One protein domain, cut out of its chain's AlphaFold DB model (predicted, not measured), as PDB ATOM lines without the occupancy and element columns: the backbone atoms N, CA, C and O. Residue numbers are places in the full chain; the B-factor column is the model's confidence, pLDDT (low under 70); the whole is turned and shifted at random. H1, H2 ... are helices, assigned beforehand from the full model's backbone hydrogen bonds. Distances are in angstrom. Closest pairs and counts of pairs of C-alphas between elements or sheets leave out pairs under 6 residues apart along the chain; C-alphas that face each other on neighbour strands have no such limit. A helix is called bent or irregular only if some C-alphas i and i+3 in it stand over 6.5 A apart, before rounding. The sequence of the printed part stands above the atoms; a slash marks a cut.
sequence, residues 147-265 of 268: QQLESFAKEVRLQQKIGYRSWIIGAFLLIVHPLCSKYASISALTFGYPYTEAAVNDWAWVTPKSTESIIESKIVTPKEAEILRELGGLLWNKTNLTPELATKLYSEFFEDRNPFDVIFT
ATOM      1  N   GLN A 147      -9.540  91.388  21.760       84.12
ATOM      2  CA  GLN A 147      -8.516  92.279  21.197       84.12
ATOM      3  C   GLN A 147      -7.177  91.560  20.982       84.12
ATOM      4  O   GLN A 147      -6.510  91.800  19.976       84.12
ATOM      5  N   GLN A 148      -6.792  90.661  21.895       87.06
ATOM      6  CA  GLN A 148      -5.590  89.835  21.738       87.06
ATOM      7  C   GLN A 148      -5.729  88.885  20.548       87.06
ATOM      8  O   GLN A 148      -4.832  88.839  19.707       87.06
ATOM      9  N   LEU A 149      -6.879  88.213  20.420       88.94
ATOM     10  CA  LEU A 149      -7.192  87.360  19.271       88.94
ATOM     11  C   LEU A 149      -7.187  88.137  17.949       88.94
ATOM     12  O   LEU A 149      -6.645  87.662  16.954       88.94
ATOM     13  N   GLU A 150      -7.731  89.355  17.922       90.12
ATOM     14  CA  GLU A 150      -7.701  90.198  16.725       90.12
ATOM     15  C   GLU A 150      -6.269  90.618  16.361       90.12
ATOM     16  O   GLU A 150      -5.897  90.595  15.185       90.12
ATOM     17  N   SER A 151      -5.452  90.984  17.354       90.81
ATOM     18  CA  SER A 151      -4.040  91.315  17.143       90.81
ATOM     19  C   SER A 151      -3.259  90.113  16.614       90.81
ATOM     20  O   SER A 151      -2.498  90.257  15.659       90.81
ATOM     21  N   PHE A 152      -3.483  88.931  17.188       92.75
ATOM     22  CA  PHE A 152      -2.871  87.686  16.738       92.75
ATOM     23  C   PHE A 152      -3.281  87.363  15.296       92.75
ATOM     24  O   PHE A 152      -2.423  87.177  14.440       92.75
ATOM     25  N   ALA A 153      -4.575  87.445  14.973       93.31
ATOM     26  CA  ALA A 153      -5.064  87.248  13.610       93.31
ATOM     27  C   ALA A 153      -4.458  88.248  12.608       93.31
ATOM     28  O   ALA A 153      -4.213  87.899  11.457       93.31
ATOM     29  N   LYS A 154      -4.230  89.509  13.004       93.12
ATOM     30  CA  LYS A 154      -3.555  90.507  12.150       93.12
ATOM     31  C   LYS A 154      -2.102  90.130  11.874       93.12
ATOM     32  O   LYS A 154      -1.655  90.285  10.742       93.12
ATOM     33  N   GLU A 155      -1.392  89.634  12.883       94.25
ATOM     34  CA  GLU A 155      -0.008  89.165  12.760       94.25
ATOM     35  C   GLU A 155       0.078  87.951  11.818       94.25
ATOM     36  O   GLU A 155       0.895  87.947  10.898       94.25
ATOM     37  N   VAL A 156      -0.830  86.978  11.964       94.94
ATOM     38  CA  VAL A 156      -0.899  85.810  11.072       94.94
ATOM     39  C   VAL A 156      -1.187  86.237   9.630       94.94
ATOM     40  O   VAL A 156      -0.451  85.857   8.720       94.94
ATOM     41  N   ARG A 157      -2.189  87.101   9.405       93.88
ATOM     42  CA  ARG A 157      -2.499  87.635   8.063       93.88
ATOM     43  C   ARG A 157      -1.313  88.361   7.437       93.88
ATOM     44  O   ARG A 157      -1.083  88.246   6.236       93.88
ATOM     45  N   LEU A 158      -0.565  89.127   8.231       94.31
ATOM     46  CA  LEU A 158       0.632  89.811   7.753       94.31
ATOM     47  C   LEU A 158       1.664  88.800   7.236       94.31
ATOM     48  O   LEU A 158       2.183  88.969   6.133       94.31
ATOM     49  N   GLN A 159       1.920  87.730   7.991       93.25
ATOM     50  CA  GLN A 159       2.872  86.700   7.579       93.25
ATOM     51  C   GLN A 159       2.375  85.856   6.403       93.25
ATOM     52  O   GLN A 159       3.170  85.563   5.517       93.25
ATOM     53  N   GLN A 160       1.076  85.562   6.303       93.75
ATOM     54  CA  GLN A 160       0.495  84.949   5.100       93.75
ATOM     55  C   GLN A 160       0.745  85.802   3.853       93.75
ATOM     56  O   GLN A 160       1.157  85.284   2.815       93.75
ATOM     57  N   LYS A 161       0.561  87.126   3.949       94.56
ATOM     58  CA  LYS A 161       0.847  88.043   2.836       94.56
ATOM     59  C   LYS A 161       2.326  88.047   2.458       94.56
ATOM     60  O   LYS A 161       2.641  88.005   1.271       94.56
ATOM     61  N   ILE A 162       3.225  88.081   3.444       94.75
ATOM     62  CA  ILE A 162       4.676  87.994   3.210       94.75
ATOM     63  C   ILE A 162       5.035  86.648   2.571       94.75
ATOM     64  O   ILE A 162       5.803  86.615   1.613       94.75
ATOM     65  N   GLY A 163       4.447  85.549   3.048       92.19
ATOM     66  CA  GLY A 163       4.616  84.217   2.477       92.19
ATOM     67  C   GLY A 163       4.163  84.162   1.019       92.19
ATOM     68  O   GLY A 163       4.915  83.704   0.160       92.19
ATOM     69  N   TYR A 164       2.990  84.718   0.706       92.19
ATOM     70  CA  TYR A 164       2.487  84.756  -0.664       92.19
ATOM     71  C   TYR A 164       3.356  85.630  -1.577       92.19
ATOM     72  O   TYR A 164       3.716  85.212  -2.679       92.19
ATOM     73  N   ARG A 165       3.781  86.806  -1.099       94.62
ATOM     74  CA  ARG A 165       4.745  87.662  -1.804       94.62
ATOM     75  C   ARG A 165       6.051  86.918  -2.082       94.62
ATOM     76  O   ARG A 165       6.548  86.947  -3.208       94.62
ATOM     77  N   SER A 166       6.575  86.217  -1.079       94.31
ATOM     78  CA  SER A 166       7.804  85.432  -1.194       94.31
ATOM     79  C   SER A 166       7.672  84.311  -2.215       94.31
ATOM     80  O   SER A 166       8.596  84.080  -2.990       94.31
ATOM     81  N   TRP A 167       6.511  83.661  -2.270       92.06
ATOM     82  CA  TRP A 167       6.213  82.631  -3.258       92.06
ATOM     83  C   TRP A 167       6.170  83.197  -4.689       92.06
ATOM     84  O   TRP A 167       6.856  82.673  -5.567       92.06
ATOM     85  N   ILE A 168       5.459  84.313  -4.913       93.19
ATOM     86  CA  ILE A 168       5.378  84.994  -6.222       93.19
ATOM     87  C   ILE A 168       6.773  85.408  -6.715       93.19
ATOM     88  O   ILE A 168       7.172  85.096  -7.839       93.19
ATOM     89  N   ILE A 169       7.535  86.111  -5.874       94.75
ATOM     90  CA  ILE A 169       8.850  86.643  -6.259       94.75
ATOM     91  C   ILE A 169       9.886  85.516  -6.359       94.75
ATOM     92  O   ILE A 169      10.762  85.556  -7.222       94.75
ATOM     93  N   GLY A 170       9.770  84.473  -5.534       94.06
ATOM     94  CA  GLY A 170      10.579  83.261  -5.645       94.06
ATOM     95  C   GLY A 170      10.394  82.570  -6.996       94.06
ATOM     96  O   GLY A 170      11.385  82.265  -7.662       94.06
ATOM     97  N   ALA A 171       9.148  82.402  -7.447       93.44
ATOM     98  CA  ALA A 171       8.842  81.839  -8.761       93.44
ATOM     99  C   ALA A 171       9.384  82.717  -9.901       93.44
ATOM    100  O   ALA A 171       9.971  82.205 -10.855       93.44
ATOM    101  N   PHE A 172       9.266  84.044  -9.778       94.88
ATOM    102  CA  PHE A 172       9.885  84.990 -10.709       94.88
ATOM    103  C   PHE A 172      11.408  84.789 -10.792       94.88
ATOM    104  O   PHE A 172      11.947  84.590 -11.883       94.88
ATOM    105  N   LEU A 173      12.103  84.760  -9.648       94.62
ATOM    106  CA  LEU A 173      13.552  84.545  -9.577       94.62
ATOM    107  C   LEU A 173      13.983  83.202 -10.173       94.62
ATOM    108  O   LEU A 173      15.008  83.142 -10.850       94.62
ATOM    109  N   LEU A 174      13.205  82.139  -9.971       93.50
ATOM    110  CA  LEU A 174      13.468  80.822 -10.559       93.50
ATOM    111  C   LEU A 174      13.494  80.844 -12.094       93.50
ATOM    112  O   LEU A 174      14.173  80.016 -12.706       93.50
ATOM    113  N   ILE A 175      12.756  81.770 -12.709       93.44
ATOM    114  CA  ILE A 175      12.668  81.918 -14.163       93.44
ATOM    115  C   ILE A 175      13.738  82.879 -14.688       93.44
ATOM    116  O   ILE A 175      14.396  82.567 -15.679       93.44
ATOM    117  N   VAL A 176      13.931  84.033 -14.041       94.25
ATOM    118  CA  VAL A 176      14.781  85.104 -14.597       94.25
ATOM    119  C   VAL A 176      16.226  85.088 -14.093       94.25
ATOM    120  O   VAL A 176      17.103  85.636 -14.758       94.25
ATOM    121  N   HIS A 177      16.510  84.476 -12.937       92.88
ATOM    122  CA  HIS A 177      17.844  84.504 -12.339       92.88
ATOM    123  C   HIS A 177      18.623  83.202 -12.624       92.88
ATOM    124  O   HIS A 177      18.219  82.118 -12.184       92.88
ATOM    125  N   PRO A 178      19.794  83.266 -13.293       88.50
ATOM    126  CA  PRO A 178      20.468  82.081 -13.830       88.50
ATOM    127  C   PRO A 178      20.938  81.101 -12.750       88.50
ATOM    128  O   PRO A 178      20.918  79.891 -12.961       88.50
ATOM    129  N   LEU A 179      21.345  81.596 -11.575       91.00
ATOM    130  CA  LEU A 179      21.778  80.727 -10.474       91.00
ATOM    131  C   LEU A 179      20.598  80.063  -9.760       91.00
ATOM    132  O   LEU A 179      20.746  78.937  -9.288       91.00
ATOM    133  N   CYS A 180      19.442  80.734  -9.710       90.75
ATOM    134  CA  CYS A 180      18.235  80.174  -9.105       90.75
ATOM    135  C   CYS A 180      17.749  78.993  -9.942       90.75
ATOM    136  O   CYS A 180      17.581  77.907  -9.401       90.75
ATOM    137  N   SER A 181      17.654  79.163 -11.264       85.56
ATOM    138  CA  SER A 181      17.313  78.069 -12.181       85.56
ATOM    139  C   SER A 181      18.339  76.927 -12.134       85.56
ATOM    140  O   SER A 181      17.971  75.768 -11.950       85.56
ATOM    141  N   LYS A 182      19.643  77.241 -12.219       88.12
ATOM    142  CA  LYS A 182      20.716  76.231 -12.271       88.12
ATOM    143  C   LYS A 182      20.781  75.341 -11.027       88.12
ATOM    144  O   LYS A 182      21.110  74.163 -11.151       88.12
ATOM    145  N   TYR A 183      20.538  75.902  -9.845       88.88
ATOM    146  CA  TYR A 183      20.721  75.198  -8.574       88.88
ATOM    147  C   TYR A 183      19.412  74.882  -7.842       88.88
ATOM    148  O   TYR A 183      19.477  74.378  -6.725       88.88
ATOM    149  N   ALA A 184      18.243  75.116  -8.449       85.81
ATOM    150  CA  ALA A 184      16.935  74.906  -7.815       85.81
ATOM    151  C   ALA A 184      16.785  73.524  -7.156       85.81
ATOM    152  O   ALA A 184      16.310  73.432  -6.032       85.81
ATOM    153  N   SER A 185      17.254  72.459  -7.817       82.06
ATOM    154  CA  SER A 185      17.105  71.075  -7.343       82.06
ATOM    155  C   SER A 185      18.011  70.687  -6.170       82.06
ATOM    156  O   SER A 185      17.780  69.651  -5.550       82.06
ATOM    157  N   ILE A 186      19.048  71.478  -5.879       85.75
ATOM    158  CA  ILE A 186      20.008  71.221  -4.789       85.75
ATOM    159  C   ILE A 186      20.060  72.359  -3.764       85.75
ATOM    160  O   ILE A 186      20.848  72.314  -2.821       85.75
ATOM    161  N   SER A 187      19.267  73.409  -3.973       84.12
ATOM    162  CA  SER A 187      19.200  74.571  -3.101       84.12
ATOM    163  C   SER A 187      18.346  74.269  -1.872       84.12
ATOM    164  O   SER A 187      17.322  73.602  -1.968       84.12
ATOM    165  N   ALA A 188      18.732  74.824  -0.723       84.56
ATOM    166  CA  ALA A 188      17.865  74.870   0.457       84.56
ATOM    167  C   ALA A 188      16.772  75.953   0.341       84.56
ATOM    168  O   ALA A 188      15.847  75.989   1.149       84.56
ATOM    169  N   LEU A 189      16.877  76.852  -0.646       83.69
ATOM    170  CA  LEU A 189      15.856  77.859  -0.932       83.69
ATOM    171  C   LEU A 189      14.687  77.222  -1.684       83.69
ATOM    172  O   LEU A 189      14.890  76.593  -2.723       83.69
ATOM    173  N   THR A 190      13.471  77.460  -1.199       81.44
ATOM    174  CA  THR A 190      12.246  77.164  -1.946       81.44
ATOM    175  C   THR A 190      11.881  78.345  -2.840       81.44
ATOM    176  O   THR A 190      11.889  79.495  -2.405       81.44
ATOM    177  N   PHE A 191      11.555  78.062  -4.099       84.88
ATOM    178  CA  PHE A 191      11.123  79.060  -5.084       84.88
ATOM    179  C   PHE A 191       9.651  78.889  -5.474       84.88
ATOM    180  O   PHE A 191       9.231  79.291  -6.555       84.88
ATOM    181  N   GLY A 192       8.878  78.200  -4.634       77.62
ATOM    182  CA  GLY A 192       7.472  77.897  -4.894       77.62
ATOM    183  C   GLY A 192       7.225  76.774  -5.905       77.62
ATOM    184  O   GLY A 192       6.177  76.140  -5.843       77.62
ATOM    185  N   TYR A 193       8.209  76.464  -6.753       83.00
ATOM    186  CA  TYR A 193       8.186  75.364  -7.714       83.00
ATOM    187  C   TYR A 193       9.488  74.553  -7.665       83.00
ATOM    188  O   TYR A 193      10.552  75.118  -7.403       83.00
ATOM    189  N   PRO A 194       9.437  73.239  -7.959       77.25
ATOM    190  CA  PRO A 194      10.616  72.373  -7.914       77.25
ATOM    191  C   PRO A 194      11.621  72.639  -9.048       77.25
ATOM    192  O   PRO A 194      12.797  72.304  -8.919       77.25
ATOM    193  N   TYR A 195      11.178  73.214 -10.170       82.81
ATOM    194  CA  TYR A 195      12.016  73.549 -11.325       82.81
ATOM    195  C   TYR A 195      11.326  74.580 -12.228       82.81
ATOM    196  O   TYR A 195      10.105  74.748 -12.182       82.81
ATOM    197  N   THR A 196      12.109  75.262 -13.070       86.62
ATOM    198  CA  THR A 196      11.647  76.372 -13.921       86.62
ATOM    199  C   THR A 196      10.457  75.999 -14.813       86.62
ATOM    200  O   THR A 196       9.517  76.773 -14.919       86.62
ATOM    201  N   GLU A 197      10.447  74.806 -15.417       86.06
ATOM    202  CA  GLU A 197       9.353  74.376 -16.305       86.06
ATOM    203  C   GLU A 197       7.998  74.271 -15.581       86.06
ATOM    204  O   GLU A 197       6.975  74.649 -16.147       86.06
ATOM    205  N   ALA A 198       7.980  73.846 -14.311       85.50
ATOM    206  CA  ALA A 198       6.757  73.842 -13.509       85.50
ATOM    207  C   ALA A 198       6.242  75.271 -13.265       85.50
ATOM    208  O   ALA A 198       5.059  75.527 -13.465       85.50
ATOM    209  N   ALA A 199       7.136  76.206 -12.925       85.62
ATOM    210  CA  ALA A 199       6.779  77.613 -12.723       85.62
ATOM    211  C   ALA A 199       6.260  78.284 -14.004       85.62
ATOM    212  O   ALA A 199       5.344  79.097 -13.956       85.62
ATOM    213  N   VAL A 200       6.830  77.936 -15.162       87.75
ATOM    214  CA  VAL A 200       6.385  78.452 -16.464       87.75
ATOM    215  C   VAL A 200       4.989  77.944 -16.817       87.75
ATOM    216  O   VAL A 200       4.155  78.719 -17.282       87.75
ATOM    217  N   ASN A 201       4.727  76.655 -16.595       85.25
ATOM    218  CA  ASN A 201       3.446  76.034 -16.937       85.25
ATOM    219  C   ASN A 201       2.288  76.516 -16.050       85.25
ATOM    220  O   ASN A 201       1.150  76.534 -16.510       85.25
ATOM    221  N   ASP A 202       2.579  76.914 -14.812       84.44
ATOM    222  CA  ASP A 202       1.595  77.377 -13.826       84.44
ATOM    223  C   ASP A 202       1.625  78.907 -13.623       84.44
ATOM    224  O   ASP A 202       1.150  79.430 -12.617       84.44
ATOM    225  N   TRP A 203       2.196  79.662 -14.572       88.19
ATOM    226  CA  TRP A 203       2.344  81.116 -14.445       88.19
ATOM    227  C   TRP A 203       0.989  81.843 -14.477       88.19
ATOM    228  O   TRP A 203       0.495  82.280 -15.522       88.19
ATOM    229  N   ALA A 204       0.386  82.019 -13.302       82.19
ATOM    230  CA  ALA A 204      -0.969  82.544 -13.147       82.19
ATOM    231  C   ALA A 204      -1.113  84.046 -13.470       82.19
ATOM    232  O   ALA A 204      -2.229  84.537 -13.673       82.19
ATOM    233  N   TRP A 205      -0.006  84.793 -13.541       84.44
ATOM    234  CA  TRP A 205       0.012  86.263 -13.642       84.44
ATOM    235  C   TRP A 205       0.050  86.798 -15.077       84.44
ATOM    236  O   TRP A 205       0.340  87.970 -15.303       84.44
ATOM    237  N   VAL A 206      -0.264  85.959 -16.065       79.38
ATOM    238  CA  VAL A 206      -0.390  86.385 -17.468       79.38
ATOM    239  C   VAL A 206      -1.608  87.290 -17.705       79.38
ATOM    240  O   VAL A 206      -1.603  88.097 -18.636       79.38
ATOM    241  N   THR A 207      -2.657  87.189 -16.876       79.00
ATOM    242  CA  THR A 207      -3.895  87.967 -17.063       79.00
ATOM    243  C   THR A 207      -3.980  89.187 -16.137       79.00
ATOM    244  O   THR A 207      -3.598  89.085 -14.969       79.00
ATOM    245  N   PRO A 208      -4.566  90.315 -16.601       79.62
ATOM    246  CA  PRO A 208      -4.785  91.501 -15.770       79.62
ATOM    247  C   PRO A 208      -5.555  91.214 -14.478       79.62
ATOM    248  O   PRO A 208      -5.141  91.665 -13.416       79.62
ATOM    249  N   LYS A 209      -6.603  90.381 -14.544       84.12
ATOM    250  CA  LYS A 209      -7.431  90.029 -13.379       84.12
ATOM    251  C   LYS A 209      -6.634  89.333 -12.275       84.12
ATOM    252  O   LYS A 209      -6.811  89.647 -11.103       84.12
ATOM    253  N   SER A 210      -5.750  88.404 -12.645       79.31
ATOM    254  CA  SER A 210      -4.875  87.717 -11.686       79.31
ATOM    255  C   SER A 210      -3.921  88.691 -10.997       79.31
ATOM    256  O   SER A 210      -3.619  88.535  -9.820       79.31
ATOM    257  N   THR A 211      -3.431  89.693 -11.732       88.25
ATOM    258  CA  THR A 211      -2.530  90.707 -11.174       88.25
ATOM    259  C   THR A 211      -3.243  91.797 -10.377       88.25
ATOM    260  O   THR A 211      -2.680  92.295  -9.410       88.25
ATOM    261  N   GLU A 212      -4.483  92.143 -10.722       91.06
ATOM    262  CA  GLU A 212      -5.294  93.114  -9.978       91.06
ATOM    263  C   GLU A 212      -5.512  92.656  -8.533       91.06
ATOM    264  O   GLU A 212      -5.252  93.424  -7.609       91.06
ATOM    265  N   SER A 213      -5.861  91.384  -8.312       89.81
ATOM    266  CA  SER A 213      -6.129  90.868  -6.962       89.81
ATOM    267  C   SER A 213      -4.909  90.930  -6.031       89.81
ATOM    268  O   SER A 213      -5.042  91.244  -4.843       89.81
ATOM    269  N   ILE A 214      -3.704  90.677  -6.554       93.31
ATOM    270  CA  ILE A 214      -2.457  90.736  -5.775       93.31
ATOM    271  C   ILE A 214      -1.966  92.176  -5.556       93.31
ATOM    272  O   ILE A 214      -1.308  92.437  -4.548       93.31
ATOM    273  N   ILE A 215      -2.328  93.122  -6.431       95.00
ATOM    274  CA  ILE A 215      -2.125  94.560  -6.195       95.00
ATOM    275  C   ILE A 215      -3.075  95.042  -5.094       95.00
ATOM    276  O   ILE A 215      -2.632  95.639  -4.114       95.00
ATOM    277  N   GLU A 216      -4.372  94.751  -5.215       94.00
ATOM    278  CA  GLU A 216      -5.405  95.150  -4.246       94.00
ATOM    279  C   GLU A 216      -5.118  94.594  -2.846       94.00
ATOM    280  O   GLU A 216      -5.293  95.276  -1.835       94.00
ATOM    281  N   SER A 217      -4.589  93.372  -2.788       91.62
ATOM    282  CA  SER A 217      -4.185  92.718  -1.542       91.62
ATOM    283  C   SER A 217      -2.877  93.263  -0.952       91.62
ATOM    284  O   SER A 217      -2.495  92.842   0.147       91.62
ATOM    285  N   LYS A 218      -2.212  94.208  -1.636       95.50
ATOM    286  CA  LYS A 218      -0.878  94.744  -1.319       95.50
ATOM    287  C   LYS A 218       0.178  93.651  -1.189       95.50
ATOM    288  O   LYS A 218       0.964  93.635  -0.249       95.50
ATOM    289  N   ILE A 219       0.153  92.693  -2.110       96.00
ATOM    290  CA  ILE A 219       1.170  91.641  -2.206       96.00
ATOM    291  C   ILE A 219       2.300  92.096  -3.116       96.00
ATOM    292  O   ILE A 219       3.458  91.823  -2.821       96.00
ATOM    293  N   VAL A 220       1.976  92.814  -4.192       95.88
ATOM    294  CA  VAL A 220       2.934  93.417  -5.126       95.88
ATOM    295  C   VAL A 220       2.545  94.852  -5.458       95.88
ATOM    296  O   VAL A 220       1.381  95.235  -5.344       95.88
ATOM    297  N   THR A 221       3.520  95.661  -5.863       96.06
ATOM    298  CA  THR A 221       3.252  97.004  -6.390       96.06
ATOM    299  C   THR A 221       2.670  96.929  -7.810       96.06
ATOM    300  O   THR A 221       2.893  95.939  -8.515       96.06
ATOM    301  N   PRO A 222       1.993  97.986  -8.303       95.38
ATOM    302  CA  PRO A 222       1.546  98.045  -9.697       95.38
ATOM    303  C   PRO A 222       2.678  97.849 -10.716       95.38
ATOM    304  O   PRO A 222       2.469  97.237 -11.760       95.38
ATOM    305  N   LYS A 223       3.888  98.332 -10.404       95.44
ATOM    306  CA  LYS A 223       5.066  98.159 -11.262       95.44
ATOM    307  C   LYS A 223       5.549  96.710 -11.282       95.44
ATOM    308  O   LYS A 223       5.759  96.160 -12.357       95.44
ATOM    309  N   GLU A 224       5.688  96.083 -10.114       96.31
ATOM    310  CA  GLU A 224       6.049  94.663 -10.007       96.31
ATOM    311  C   GLU A 224       5.044  93.791 -10.777       96.31
ATOM    312  O   GLU A 224       5.437  92.909 -11.536       96.31
ATOM    313  N   ALA A 225       3.748  94.086 -10.655       95.81
ATOM    314  CA  ALA A 225       2.689  93.382 -11.371       95.81
ATOM    315  C   ALA A 225       2.765  93.529 -12.902       95.81
ATOM    316  O   ALA A 225       2.501  92.562 -13.618       95.81
ATOM    317  N   GLU A 226       3.140  94.704 -13.417       95.31
ATOM    318  CA  GLU A 226       3.349  94.903 -14.858       95.31
ATOM    319  C   GLU A 226       4.491  94.021 -15.378       95.31
ATOM    320  O   GLU A 226       4.350  93.376 -16.414       95.31
ATOM    321  N   ILE A 227       5.583  93.909 -14.621       96.31
ATOM    322  CA  ILE A 227       6.731  93.065 -14.981       96.31
ATOM    323  C   ILE A 227       6.355  91.576 -14.932       96.31
ATOM    324  O   ILE A 227       6.722  90.815 -15.829       96.31
ATOM    325  N   LEU A 228       5.576  91.146 -13.930       95.62
ATOM    326  CA  LEU A 228       5.051  89.773 -13.862       95.62
ATOM    327  C   LEU A 228       4.156  89.442 -15.068       95.62
ATOM    328  O   LEU A 228       4.207  88.324 -15.595       95.62
ATOM    329  N   ARG A 229       3.369  90.417 -15.538       93.69
ATOM    330  CA  ARG A 229       2.576  90.301 -16.768       93.69
ATOM    331  C   ARG A 229       3.436  90.270 -18.025       93.69
ATOM    332  O   ARG A 229       3.150  89.457 -18.901       93.69
ATOM    333  N   GLU A 230       4.467  91.113 -18.127       93.94
ATOM    334  CA  GLU A 230       5.414  91.099 -19.253       93.94
ATOM    335  C   GLU A 230       6.063  89.717 -19.371       93.94
ATOM    336  O   GLU A 230       6.024  89.109 -20.443       93.94
ATOM    337  N   LEU A 231       6.549  89.164 -18.253       94.38
ATOM    338  CA  LEU A 231       7.072  87.800 -18.211       94.38
ATOM    339  C   LEU A 231       6.011  86.780 -18.643       94.38
ATOM    340  O   LEU A 231       6.273  85.961 -19.521       94.38
ATOM    341  N   GLY A 232       4.796  86.859 -18.097       90.94
ATOM    342  CA  GLY A 232       3.703  85.960 -18.471       90.94
ATOM    343  C   GLY A 232       3.373  85.996 -19.964       90.94
ATOM    344  O   GLY A 232       3.168  84.949 -20.576       90.94
ATOM    345  N   GLY A 233       3.387  87.181 -20.578       88.94
ATOM    346  CA  GLY A 233       3.190  87.353 -22.016       88.94
ATOM    347  C   GLY A 233       4.299  86.708 -22.851       88.94
ATOM    348  O   GLY A 233       4.011  86.072 -23.868       88.94
ATOM    349  N   LEU A 234       5.559  86.817 -22.418       90.62
ATOM    350  CA  LEU A 234       6.694  86.159 -23.076       90.62
ATOM    351  C   LEU A 234       6.575  84.628 -23.008       90.62
ATOM    352  O   LEU A 234       6.734  83.955 -24.032       90.62
ATOM    353  N   LEU A 235       6.237  84.095 -21.829       89.62
ATOM    354  CA  LEU A 235       6.067  82.659 -21.593       89.62
ATOM    355  C   LEU A 235       4.895  82.084 -22.403       89.62
ATOM    356  O   LEU A 235       5.057  81.083 -23.103       89.62
ATOM    357  N   TRP A 236       3.736  82.748 -22.378       83.88
ATOM    358  CA  TRP A 236       2.533  82.317 -23.097       83.88
ATOM    359  C   TRP A 236       2.736  82.263 -24.612       83.88
ATOM    360  O   TRP A 236       2.338  81.304 -25.276       83.88
ATOM    361  N   ASN A 237       3.417  83.268 -25.166       83.06
ATOM    362  CA  ASN A 237       3.716  83.335 -26.594       83.06
ATOM    363  C   ASN A 237       4.839  82.377 -27.025       83.06
ATOM    364  O   ASN A 237       5.267  82.431 -28.178       83.06
ATOM    365  N   LYS A 238       5.346  81.528 -26.114       75.81
ATOM    366  CA  LYS A 238       6.504  80.643 -26.324       75.81
ATOM    367  C   LYS A 238       7.699  81.390 -26.915       75.81
ATOM    368  O   LYS A 238       8.461  80.848 -27.716       75.81
ATOM    369  N   THR A 239       7.836  82.661 -26.548       73.06
ATOM    370  CA  THR A 239       8.996  83.452 -26.936       73.06
ATOM    371  C   THR A 239      10.152  82.981 -26.069       73.06
ATOM    372  O   THR A 239      10.025  82.940 -24.848       73.06
ATOM    373  N   ASN A 240      11.273  82.594 -26.683       75.62
ATOM    374  CA  ASN A 240      12.461  82.228 -25.917       75.62
ATOM    375  C   ASN A 240      12.885  83.427 -25.061       75.62
ATOM    376  O   ASN A 240      13.279  84.463 -25.599       75.62
ATOM    377  N   LEU A 241      12.806  83.278 -23.737       86.06
ATOM    378  CA  LEU A 241      13.304  84.268 -22.791       86.06
ATOM    379  C   LEU A 241      14.833  84.318 -22.911       86.06
ATOM    380  O   LEU A 241      15.534  83.439 -22.409       86.06
ATOM    381  N   THR A 242      15.352  85.307 -23.641       89.50
ATOM    382  CA  THR A 242      16.800  85.454 -23.826       89.50
ATOM    383  C   THR A 242      17.462  85.938 -22.532       89.50
ATOM    384  O   THR A 242      16.799  86.580 -21.709       89.50
ATOM    385  N   PRO A 243      18.768  85.683 -22.332       89.62
ATOM    386  CA  PRO A 243      19.493  86.177 -21.160       89.62
ATOM    387  C   PRO A 243      19.395  87.698 -20.977       89.62
ATOM    388  O   PRO A 243      19.302  88.182 -19.848       89.62
ATOM    389  N   GLU A 244      19.374  88.461 -22.070       92.94
ATOM    390  CA  GLU A 244      19.257  89.921 -22.049       92.94
ATOM    391  C   GLU A 244      17.879  90.363 -21.550       92.94
ATOM    392  O   GLU A 244      17.789  91.258 -20.711       92.94
ATOM    393  N   LEU A 245      16.808  89.708 -22.015       92.88
ATOM    394  CA  LEU A 245      15.446  89.977 -21.547       92.88
ATOM    395  C   LEU A 245      15.268  89.580 -20.080       92.88
ATOM    396  O   LEU A 245      14.710  90.355 -19.309       92.88
ATOM    397  N   ALA A 246      15.791  88.423 -19.669       93.38
ATOM    398  CA  ALA A 246      15.759  87.998 -18.270       93.38
ATOM    399  C   ALA A 246      16.493  88.999 -17.357       93.38
ATOM    400  O   ALA A 246      15.967  89.397 -16.318       93.38
ATOM    401  N   THR A 247      17.668  89.473 -17.784       94.12
ATOM    402  CA  THR A 247      18.450  90.491 -17.063       94.12
ATOM    403  C   THR A 247      17.704  91.822 -16.978       94.12
ATOM    404  O   THR A 247      17.703  92.457 -15.921       94.12
ATOM    405  N   LYS A 248      17.046  92.240 -18.068       95.75
ATOM    406  CA  LYS A 248      16.209  93.445 -18.103       95.75
ATOM    407  C   LYS A 248      15.064  93.341 -17.089       95.75
ATOM    408  O   LYS A 248      14.972  94.199 -16.219       95.75
ATOM    409  N   LEU A 249      14.261  92.273 -17.153       96.88
ATOM    410  CA  LEU A 249      13.129  92.056 -16.243       96.88
ATOM    411  C   LEU A 249      13.580  92.026 -14.780       96.88
ATOM    412  O   LEU A 249      12.965  92.665 -13.934       96.88
ATOM    413  N   TYR A 250      14.677  91.323 -14.481       96.69
ATOM    414  CA  TYR A 250      15.258  91.294 -13.139       96.69
ATOM    415  C   TYR A 250      15.635  92.704 -12.657       96.69
ATOM    416  O   TYR A 250      15.250  93.114 -11.564       96.69
ATOM    417  N   SER A 251      16.359  93.463 -13.483       96.19
ATOM    418  CA  SER A 251      16.835  94.803 -13.119       96.19
ATOM    419  C   SER A 251      15.673  95.779 -12.910       96.19
ATOM    420  O   SER A 251      15.676  96.545 -11.950       96.19
ATOM    421  N   GLU A 252      14.652  95.717 -13.767       96.88
ATOM    422  CA  GLU A 252      13.449  96.547 -13.660       96.88
ATOM    423  C   GLU A 252      12.592  96.197 -12.439       96.88
ATOM    424  O   GLU A 252      11.961  97.093 -11.875       96.88
ATOM    425  N   PHE A 253      12.576  94.926 -12.022       97.25
ATOM    426  CA  PHE A 253      11.802  94.467 -10.868       97.25
ATOM    427  C   PHE A 253      12.425  94.934  -9.547       97.25
ATOM    428  O   PHE A 253      11.726  95.406  -8.644       97.25
ATOM    429  N   PHE A 254      13.749  94.813  -9.422       96.25
ATOM    430  CA  PHE A 254      14.441  95.098  -8.167       96.25
ATOM    431  C   PHE A 254      14.937  96.545  -8.048       96.25
ATOM    432  O   PHE A 254      14.985  97.039  -6.926       96.25
ATOM    433  N   GLU A 255      15.211  97.259  -9.147       91.56
ATOM    434  CA  GLU A 255      15.652  98.671  -9.133       91.56
ATOM    435  C   GLU A 255      16.832  98.925  -8.180       91.56
ATOM    436  O   GLU A 255      16.760  99.767  -7.287       91.56
ATOM    437  N   ASP A 256      17.891  98.125  -8.308       88.88
ATOM    438  CA  ASP A 256      19.081  98.133  -7.438       88.88
ATOM    439  C   ASP A 256      18.828  97.778  -5.957       88.88
ATOM    440  O   ASP A 256      19.771  97.726  -5.161       88.88
ATOM    441  N   ARG A 257      17.584  97.473  -5.560       93.69
ATOM    442  CA  ARG A 257      17.261  96.993  -4.210       93.69
ATOM    443  C   ARG A 257      17.746  95.558  -4.022       93.69
ATOM    444  O   ARG A 257      17.751  94.748  -4.948       93.69
ATOM    445  N   ASN A 258      18.091  95.219  -2.783       93.56
ATOM    446  CA  ASN A 258      18.381  93.841  -2.407       93.56
ATOM    447  C   ASN A 258      17.117  92.973  -2.597       93.56
ATOM    448  O   ASN A 258      16.082  93.286  -2.003       93.56
ATOM    449  N   PRO A 259      17.178  91.870  -3.371       92.69
ATOM    450  CA  PRO A 259      16.029  90.996  -3.579       92.69
ATOM    451  C   PRO A 259      15.389  90.484  -2.290       92.69
ATOM    452  O   PRO A 259      14.171  90.360  -2.238       92.69
ATOM    453  N   PHE A 260      16.176  90.234  -1.239       92.25
ATOM    454  CA  PHE A 260      15.640  89.780   0.046       92.25
ATOM    455  C   PHE A 260      14.782  90.849   0.728       92.25
ATOM    456  O   PHE A 260      13.706  90.532   1.230       92.25
ATOM    457  N   ASP A 261      15.201  92.114   0.671       94.62
ATOM    458  CA  ASP A 261      14.420  93.222   1.228       94.62
ATOM    459  C   ASP A 261      13.095  93.364   0.471       94.62
ATOM    460  O   ASP A 261      12.047  93.574   1.075       94.62
ATOM    461  N   VAL A 262      13.118  93.180  -0.853       95.31
ATOM    462  CA  VAL A 262      11.910  93.219  -1.686       95.31
ATOM    463  C   VAL A 262      10.990  92.031  -1.393       95.31
ATOM    464  O   VAL A 262       9.786  92.236  -1.292       95.31
ATOM    465  N   ILE A 263      11.525  90.818  -1.229       94.62
ATOM    466  CA  ILE A 263      10.764  89.589  -0.943       94.62
ATOM    467  C   ILE A 263      10.017  89.681   0.391       94.62
ATOM    468  O   ILE A 263       8.825  89.378   0.449       94.62
ATOM    469  N   PHE A 264      10.700  90.130   1.447       94.25
ATOM    470  CA  PHE A 264      10.179  90.091   2.816       94.25
ATOM    471  C   PHE A 264       9.511  91.394   3.280       94.25
ATOM    472  O   PHE A 264       9.099  91.490   4.435       94.25
ATOM    473  N   THR A 265       9.347  92.376   2.388       94.94
ATOM    474  CA  THR A 265       8.675  93.649   2.689       94.94
ATOM    475  C   THR A 265       7.437  93.813   1.822       94.94
ATOM    476  O   THR A 265       7.531  93.794   0.596       94.94
TER     477      THR A 265
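What this domain is: This is residues 147 to 265 of the 268 residues of an uncharacterized protein of Paenibacillus polymyxa (UniProt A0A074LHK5). A long helix, H1, runs into a body of six shorter helices, and its residues 147 to 158 stick out as an arm that adds to the length. In the body, H4, H5 and H6 fold back and forth in a row, H6 packs on the last residues of H1, H2 and H3 meet that same end, and H7 folds back along H1. The 119 printed residues hold seven named helices, H1 to H7 in order, and no named strand: all helix. The whole is compact, with a radius of gyration of the C-alphas of 15.0 A, yet elongated, spanning 52 by 33 by 28 A.

Where its parts are: H1, residues 147 to 176, begins at C-alpha (-8.516, 92.279, 21.197) and is 43.3 A long. H2 is residues 178 to 186, irregular, with C-alphas 182 and 185 8.0 A apart; H3 is 196 to 201 and H4 208 to 216. H5, 222 to 236, measures 20.7 A and H6, 243 to 254, 16.6 A. H7, 259 to 264, ends at (10.179, 90.091, 2.816).

How they stand to each other: H1 is the hub, touching four helices. It touches H2 only at the corner (Leu 174 and Ser 181, closest C-alphas, 5.0 A), H3 about perpendicular at 76 degrees (Ile 175 and Thr 196, 5.6 A), and H7 at a shallow tilt of 28 degrees, opposite ways (Ser 166 and Ile 263, 5.1 A). With residues 173 to 176 alone it touches H6 (Val 176 and Ala 246, 4.8 A). H1, H5 and H6 form a bundle, a group of neighbouring helices, though H1 and H5 are close but not clearly touching. H5 forms helical hairpins with H4 (Thr 211 and Ala 225, 5.9 A) and H6 (Glu 224 and Phe 253, 5.8 A). Every O i to N i+4 pair is within hydrogen-bond range in H1, H3, H5, H6 and H7; H2 has 3 of 5, H4 4 of 5.

The domain as a whole: Without residues 147 to 158 the body spans 32 by 32 by 26 A. The printed part has no cut, no link is long, and no printed residue is under 70 in pLDDT.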